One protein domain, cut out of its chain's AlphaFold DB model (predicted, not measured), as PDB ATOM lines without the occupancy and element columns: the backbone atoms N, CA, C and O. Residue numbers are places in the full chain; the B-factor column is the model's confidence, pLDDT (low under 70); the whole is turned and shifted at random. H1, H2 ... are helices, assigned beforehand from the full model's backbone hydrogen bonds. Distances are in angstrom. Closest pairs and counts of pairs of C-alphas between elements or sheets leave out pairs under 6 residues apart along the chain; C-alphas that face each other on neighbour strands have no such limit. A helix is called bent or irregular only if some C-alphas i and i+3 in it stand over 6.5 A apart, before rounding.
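This is residues 2 to 49 of the 130 residues of an uncharacterized protein of Auriculariopsis ampla (UniProt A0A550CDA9). Two longer helices, H2 and H4, cross as a steep pair, and the shorter H3 folds back along H4, so that the centres of the three make a triangle. The one-turn H1 lies at one end of the elongated whole, and the last residues, 47 to 49, run out to the other end. The printed part has 48 residues with four named helices, H1, H2, H3 and H4 along the chain, and no named strand; its class is all helix. It is compact, with a radius of gyration of the C-alphas of 10.1 A, and spans 34 by 18 by 16 A.

H2, residues 8 to 20, touches H4, residues 34 to 46, at a steep tilt of 49 degrees, the same way; their closest C-alphas, Ser 12 and Pro 39, are 5.2 A apart. H3, residues 26 to 32, touches residues 36 to 41 of H4 alone, at a shallow tilt of 22 degrees, opposite ways, with the C-alphas of Ala 30 and Leu 37 closest at 4.4 A; the two form a helical hairpin. H2 and H3, also a helical hairpin, only just touch, with 3 pairs of C-alphas within 8 A, through residues 15 to 19 of H2 alone; Leu 18 and Phe 26 have the closest C-alphas, 6.6 A apart. They run opposite ways at a tilt of 36 degrees, only just steep. H1, residues 3 to 6, is close to H2 but not clearly touching, with the C-alphas of Leu 5 and Leu 11 closest at 6.6 A, and is apart from H3. In H2 every O i to N i+4 pair is within hydrogen-bond range, in H3 2 of 3 and in H4 7 of 9; H1 is too short for such a pair.

H2 measures 18.3 A from C-alpha 8 at (16.942, -23.091, -43.749) to C-alpha 20. H4 measures 18.8 A and ends with C-alpha 46 at (25.610, -9.749, -42.498); it is only just irregular, C-alphas 35 and 38 being 6.7 A apart. H3 measures 10.2 A, and H1 5.3 A from C-alpha 3 at (14.819, -32.936, -47.865).

The C-alphas of Val 3 and Pro 49 are the two farthest apart, at 34.6 A. The printed part has no cut, and its three links between helices are tight. Residues 24, 25 and 49 have pLDDT under 70; the mean of the printed part is 78.9.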
ATOM      1  N   HIS A   2      17.525 -32.757 -51.936       75.75
ATOM      2  CA  HIS A   2      17.246 -33.646 -50.805       75.75
ATOM      3  C   HIS A   2      16.531 -32.890 -49.671       75.75
ATOM      4  O   HIS A   2      16.765 -31.696 -49.495       75.75
ATOM      5  N   VAL A   3      15.670 -33.563 -48.902       79.31
ATOM      6  CA  VAL A   3      14.819 -32.936 -47.865       79.31
ATOM      7  C   VAL A   3      15.646 -32.210 -46.799       79.31
ATOM      8  O   VAL A   3      15.287 -31.110 -46.400       79.31
ATOM      9  N   ALA A   4      16.810 -32.753 -46.436       74.94
ATOM     10  CA  ALA A   4      17.740 -32.114 -45.498       74.94
ATOM     11  C   ALA A   4      18.282 -30.749 -45.981       74.94
ATOM     12  O   ALA A   4      18.651 -29.912 -45.171       74.94
ATOM     13  N   LEU A   5      18.307 -30.494 -47.296       73.56
ATOM     14  CA  LEU A   5      18.730 -29.208 -47.872       73.56
ATOM     15  C   LEU A   5      17.561 -28.231 -48.069       73.56
ATOM     16  O   LEU A   5      17.744 -27.182 -48.679       73.56
ATOM     17  N   LYS A   6      16.358 -28.566 -47.592       79.06
ATOM     18  CA  LYS A   6      15.232 -27.621 -47.507       79.06
ATOM     19  C   LYS A   6      15.171 -26.912 -46.154       79.06
ATOM     20  O   LYS A   6      14.441 -25.938 -46.017       79.06
ATOM     21  N   THR A   7      15.926 -27.398 -45.175       86.31
ATOM     22  CA  THR A   7      15.996 -26.838 -43.829       86.31
ATOM     23  C   THR A   7      16.841 -25.556 -43.853       86.31
ATOM     24  O   THR A   7      18.044 -25.631 -44.138       86.31
ATOM     25  N   PRO A   8      16.253 -24.374 -43.597       80.56
ATOM     26  CA  PRO A   8      16.942 -23.091 -43.749       80.56
ATOM     27  C   PRO A   8      18.142 -22.943 -42.804       80.56
ATOM     28  O   PRO A   8      19.136 -22.311 -43.163       80.56
ATOM     29  N   GLU A   9      18.107 -23.569 -41.632       84.06
ATOM     30  CA  GLU A   9      19.188 -23.569 -40.644       84.06
ATOM     31  C   GLU A   9      20.450 -24.229 -41.210       84.06
ATOM     32  O   GLU A   9      21.547 -23.679 -41.112       84.06
ATOM     33  N   ILE A  10      20.287 -25.372 -41.881       86.75
ATOM     34  CA  ILE A  10      21.395 -26.108 -42.498       86.75
ATOM     35  C   ILE A  10      22.008 -25.274 -43.627       86.75
ATOM     36  O   ILE A  10      23.229 -25.138 -43.711       86.75
ATOM     37  N   LEU A  11      21.171 -24.645 -44.455       84.81
ATOM     38  CA  LEU A  11      21.633 -23.761 -45.529       84.81
ATOM     39  C   LEU A  11      22.385 -22.541 -44.982       84.81
ATOM     40  O   LEU A  11      23.411 -22.156 -45.542       84.81
ATOM     41  N   SER A  12      21.914 -21.972 -43.871       83.25
ATOM     42  CA  SER A  12      22.556 -20.844 -43.186       83.25
ATOM     43  C   SER A  12      23.953 -21.212 -42.686       83.25
ATOM     44  O   SER A  12      24.902 -20.457 -42.897       83.25
ATOM     45  N   ILE A  13      24.097 -22.391 -42.070       84.31
ATOM     46  CA  ILE A  13      25.383 -22.895 -41.572       84.31
ATOM     47  C   ILE A  13      26.354 -23.108 -42.734       84.31
ATOM     48  O   ILE A  13      27.473 -22.599 -42.693       84.31
ATOM     49  N   ILE A  14      25.915 -23.786 -43.801       85.12
ATOM     50  CA  ILE A  14      26.734 -24.002 -45.002       85.12
ATOM     51  C   ILE A  14      27.200 -22.659 -45.574       85.12
ATOM     52  O   ILE A  14      28.387 -22.486 -45.855       85.12
ATOM     53  N   CYS A  15      26.287 -21.692 -45.712       83.31
ATOM     54  CA  CYS A  15      26.620 -20.383 -46.262       83.31
ATOM     55  C   CYS A  15      27.649 -19.641 -45.397       83.31
ATOM     56  O   CYS A  15      28.634 -19.126 -45.927       83.31
ATOM     57  N   ASN A  16      27.471 -19.644 -44.075       82.50
ATOM     58  CA  ASN A  16      28.406 -19.010 -43.147       82.50
ATOM     59  C   ASN A  16      29.790 -19.676 -43.177       82.50
ATOM     60  O   ASN A  16      30.801 -18.976 -43.242       82.50
ATOM     61  N   CYS A  17      29.857 -21.011 -43.204       82.31
ATOM     62  CA  CYS A  17      31.125 -21.739 -43.298       82.31
ATOM     63  C   CYS A  17      31.878 -21.427 -44.599       82.31
ATOM     64  O   CYS A  17      33.100 -21.261 -44.588       82.31
ATOM     65  N   LEU A  18      31.172 -21.324 -45.728       82.31
ATOM     66  CA  LEU A  18      31.788 -20.991 -47.016       82.31
ATOM     67  C   LEU A  18      32.300 -19.548 -47.059       82.31
ATOM     68  O   LEU A  18      33.360 -19.288 -47.638       82.31
ATOM     69  N   LEU A  19      31.574 -18.622 -46.429       78.75
ATOM     70  CA  LEU A  19      31.965 -17.217 -46.348       78.75
ATOM     71  C   LEU A  19      33.196 -17.025 -45.447       78.75
ATOM     72  O   LEU A  19      34.133 -16.325 -45.832       78.75
ATOM     73  N   GLN A  20      33.248 -17.718 -44.304       78.50
ATOM     74  CA  GLN A  20      34.408 -17.726 -43.402       78.50
ATOM     75  C   GLN A  20      35.668 -18.288 -44.073       78.50
ATOM     76  O   GLN A  20      36.747 -17.713 -43.939       78.50
ATOM     77  N   ASN A  21      35.525 -19.356 -44.861       78.12
ATOM     78  CA  ASN A  21      36.629 -19.953 -45.617       78.12
ATOM     79  C   ASN A  21      36.994 -19.173 -46.896       78.12
ATOM     80  O   ASN A  21      37.871 -19.606 -47.642       78.12
ATOM     81  N   LYS A  22      36.337 -18.031 -47.167       71.31
ATOM     82  CA  LYS A  22      36.565 -17.171 -48.345       71.31
ATOM     83  C   LYS A  22      36.573 -17.954 -49.662       71.31
ATOM     84  O   LYS A  22      37.368 -17.672 -50.560       71.31
ATOM     85  N   VAL A  23      35.690 -18.945 -49.785       74.19
ATOM     86  CA  VAL A  23      35.667 -19.821 -50.959       74.19
ATOM     87  C   VAL A  23      35.270 -19.004 -52.193       74.19
ATOM     88  O   VAL A  23      34.167 -18.451 -52.272       74.19
ATOM     89  N   ALA A  24      36.177 -18.924 -53.171       63.97
ATOM     90  CA  ALA A  24      35.961 -18.233 -54.437       63.97
ATOM     91  C   ALA A  24      34.851 -18.939 -55.236       63.97
ATOM     92  O   ALA A  24      35.085 -19.910 -55.949       63.97
ATOM     93  N   GLY A  25      33.610 -18.479 -55.079       68.62
ATOM     94  CA  GLY A  25      32.438 -19.141 -55.659       68.62
ATOM     95  C   GLY A  25      31.180 -19.080 -54.804       68.62
ATOM     96  O   GLY A  25      30.129 -19.513 -55.265       68.62
ATOM     97  N   PHE A  26      31.241 -18.499 -53.604       76.56
ATOM     98  CA  PHE A  26      30.060 -18.282 -52.768       76.56
ATOM     99  C   PHE A  26      28.908 -17.570 -53.509       76.56
ATOM    100  O   PHE A  26      27.751 -17.972 -53.408       76.56
ATOM    101  N   SER A  27      29.221 -16.577 -54.345       73.62
ATOM    102  CA  SER A  27      28.229 -15.908 -55.198       73.62
ATOM    103  C   SER A  27      27.577 -16.853 -56.211       73.62
ATOM    104  O   SER A  27      26.393 -16.717 -56.495       73.62
ATOM    105  N   LYS A  28      28.311 -17.852 -56.717       79.25
ATOM    106  CA  LYS A  28      27.764 -18.877 -57.615       79.25
ATOM    107  C   LYS A  28      26.812 -19.813 -56.873       79.25
ATOM    108  O   LYS A  28      25.806 -20.198 -57.452       79.25
ATOM    109  N   LEU A  29      27.076 -20.122 -55.598       77.00
ATOM    110  CA  LEU A  29      26.190 -20.943 -54.763       77.00
ATOM    111  C   LEU A  29      24.792 -20.311 -54.656       77.00
ATOM    112  O   LEU A  29      23.798 -20.991 -54.907       77.00
ATOM    113  N   ALA A  30      24.728 -19.001 -54.388       76.69
ATOM    114  CA  ALA A  30      23.478 -18.237 -54.324       76.69
ATOM    115  C   ALA A  30      22.664 -18.296 -55.632       76.69
ATOM    116  O   ALA A  30      21.441 -18.178 -55.607       76.69
ATOM    117  N   LEU A  31      23.340 -18.502 -56.769       78.88
ATOM    118  CA  LEU A  31      22.731 -18.580 -58.098       78.88
ATOM    119  C   LEU A  31      22.313 -20.003 -58.503       78.88
ATOM    120  O   LEU A  31      21.584 -20.152 -59.480       78.88
ATOM    121  N   THR A  32      22.739 -21.048 -57.783       82.25
ATOM    122  CA  THR A  32      22.416 -22.437 -58.162       82.25
ATOM    123  C   THR A  32      20.956 -22.799 -57.907       82.25
ATOM    124  O   THR A  32      20.335 -23.478 -58.724       82.25
ATOM    125  N   CYS A  33      20.384 -22.375 -56.775       76.31
ATOM    126  CA  CYS A  33      19.007 -22.685 -56.393       76.31
ATOM    127  C   CYS A  33      18.391 -21.530 -55.596       76.31
ATOM    128  O   CYS A  33      19.046 -20.955 -54.730       76.31
ATOM    129  N   ARG A  34      17.090 -21.272 -55.795       79.62
ATOM    130  CA  ARG A  34      16.339 -20.240 -55.047       79.62
ATOM    131  C   ARG A  34      16.410 -20.421 -53.524       79.62
ATOM    132  O   ARG A  34      16.434 -19.436 -52.805       79.62
ATOM    133  N   TRP A  35      16.520 -21.661 -53.050       80.19
ATOM    134  CA  TRP A  35      16.675 -21.983 -51.626       80.19
ATOM    135  C   TRP A  35      17.994 -21.485 -51.026       80.19
ATOM    136  O   TRP A  35      18.032 -21.149 -49.851       80.19
ATOM    137  N   PHE A  36      19.067 -21.401 -51.819       78.56
ATOM    138  CA  PHE A  36      20.347 -20.850 -51.367       78.56
ATOM    139  C   PHE A  36      20.398 -19.326 -51.458       78.56
ATOM    140  O   PHE A  36      21.240 -18.721 -50.805       78.56
ATOM    141  N   LEU A  37      19.513 -18.699 -52.237       83.19
ATOM    142  CA  LEU A  37      19.548 -17.263 -52.497       83.19
ATOM    143  C   LEU A  37      19.417 -16.441 -51.207       83.19
ATOM    144  O   LEU A  37      20.266 -15.603 -50.920       83.19
ATOM    145  N   GLU A  38      18.371 -16.689 -50.421       81.94
ATOM    146  CA  GLU A  38      18.109 -15.961 -49.174       81.94
ATOM    147  C   GLU A  38      19.182 -16.175 -48.095       81.94
ATOM    148  O   GLU A  38      19.731 -15.177 -47.623       81.94
ATOM    149  N   PRO A  39      19.551 -17.414 -47.710       81.81
ATOM    150  CA  PRO A  39      20.584 -17.632 -46.699       81.81
ATOM    151  C   PRO A  39      21.961 -17.153 -47.168       81.81
ATOM    152  O   PRO A  39      22.715 -16.609 -46.359       81.81
ATOM    153  N   ALA A  40      22.280 -17.266 -48.463       82.25
ATOM    154  CA  ALA A  40      23.541 -16.754 -48.983       82.25
ATOM    155  C   ALA A  40      23.582 -15.221 -48.986       82.25
ATOM    156  O   ALA A  40      24.598 -14.639 -48.608       82.25
ATOM    157  N   LEU A  41      22.488 -14.550 -49.361       81.00
ATOM    158  CA  LEU A  41      22.394 -13.092 -49.270       81.00
ATOM    159  C   LEU A  41      22.445 -12.619 -47.814       81.00
ATOM    160  O   LEU A  41      23.141 -11.651 -47.526       81.00
ATOM    161  N   ASN A  42      21.758 -13.295 -46.894       82.75
ATOM    162  CA  ASN A  42      21.815 -12.959 -45.473       82.75
ATOM    163  C   ASN A  42      23.245 -13.070 -44.934       82.75
ATOM    164  O   ASN A  42      23.706 -12.148 -44.271       82.75
ATOM    165  N   ALA A  43      23.970 -14.138 -45.271       80.62
ATOM    166  CA  ALA A  43      25.371 -14.286 -44.887       80.62
ATOM    167  C   ALA A  43      26.268 -13.214 -45.539       80.62
ATOM    168  O   ALA A  43      27.076 -12.598 -44.850       80.62
ATOM    169  N   LEU A  44      26.089 -12.925 -46.835       78.94
ATOM    170  CA  LEU A  44      26.898 -11.937 -47.562       78.94
ATOM    171  C   LEU A  44      26.752 -10.517 -47.013       78.94
ATOM    172  O   LEU A  44      27.732  -9.786 -46.917       78.94
ATOM    173  N   TRP A  45      25.517 -10.124 -46.703       80.19
ATOM    174  CA  TRP A  45      25.198  -8.783 -46.222       80.19
ATOM    175  C   TRP A  45      25.342  -8.659 -44.701       80.19
ATOM    176  O   TRP A  45      25.363  -7.533 -44.212       80.19
ATOM    177  N   SER A  46      25.483  -9.768 -43.961       79.44
ATOM    178  CA  SER A  46      25.610  -9.749 -42.498       79.44
ATOM    179  C   SER A  46      26.849  -9.003 -42.007       79.44
ATOM    180  O   SER A  46      26.718  -8.176 -41.103       79.44
ATOM    181  N   ASP A  47      28.005  -9.241 -42.634       76.31
ATOM    182  CA  ASP A  47      29.301  -8.663 -42.277       76.31
ATOM    183  C   ASP A  47      29.886  -7.885 -43.461       76.31
ATOM    184  O   ASP A  47      30.492  -8.452 -44.375       76.31
ATOM    185  N   LEU A  48      29.740  -6.558 -43.441       72.62
ATOM    186  CA  LEU A  48      30.286  -5.692 -44.489       72.62
ATOM    187  C   LEU A  48      31.567  -4.999 -44.004       72.62
ATOM    188  O   LEU A  48      31.579  -4.438 -42.906       72.62
ATOM    189  N   PRO A  49      32.629  -4.936 -44.834       67.69
ATOM    190  CA  PRO A  49      33.885  -4.252 -44.502       67.69
ATOM    191  C   PRO A  49      33.782  -2.711 -44.539       67.69
ATOM    192  O   PRO A  49      34.790  -2.010 -44.448       67.69
TER     193      PRO A  49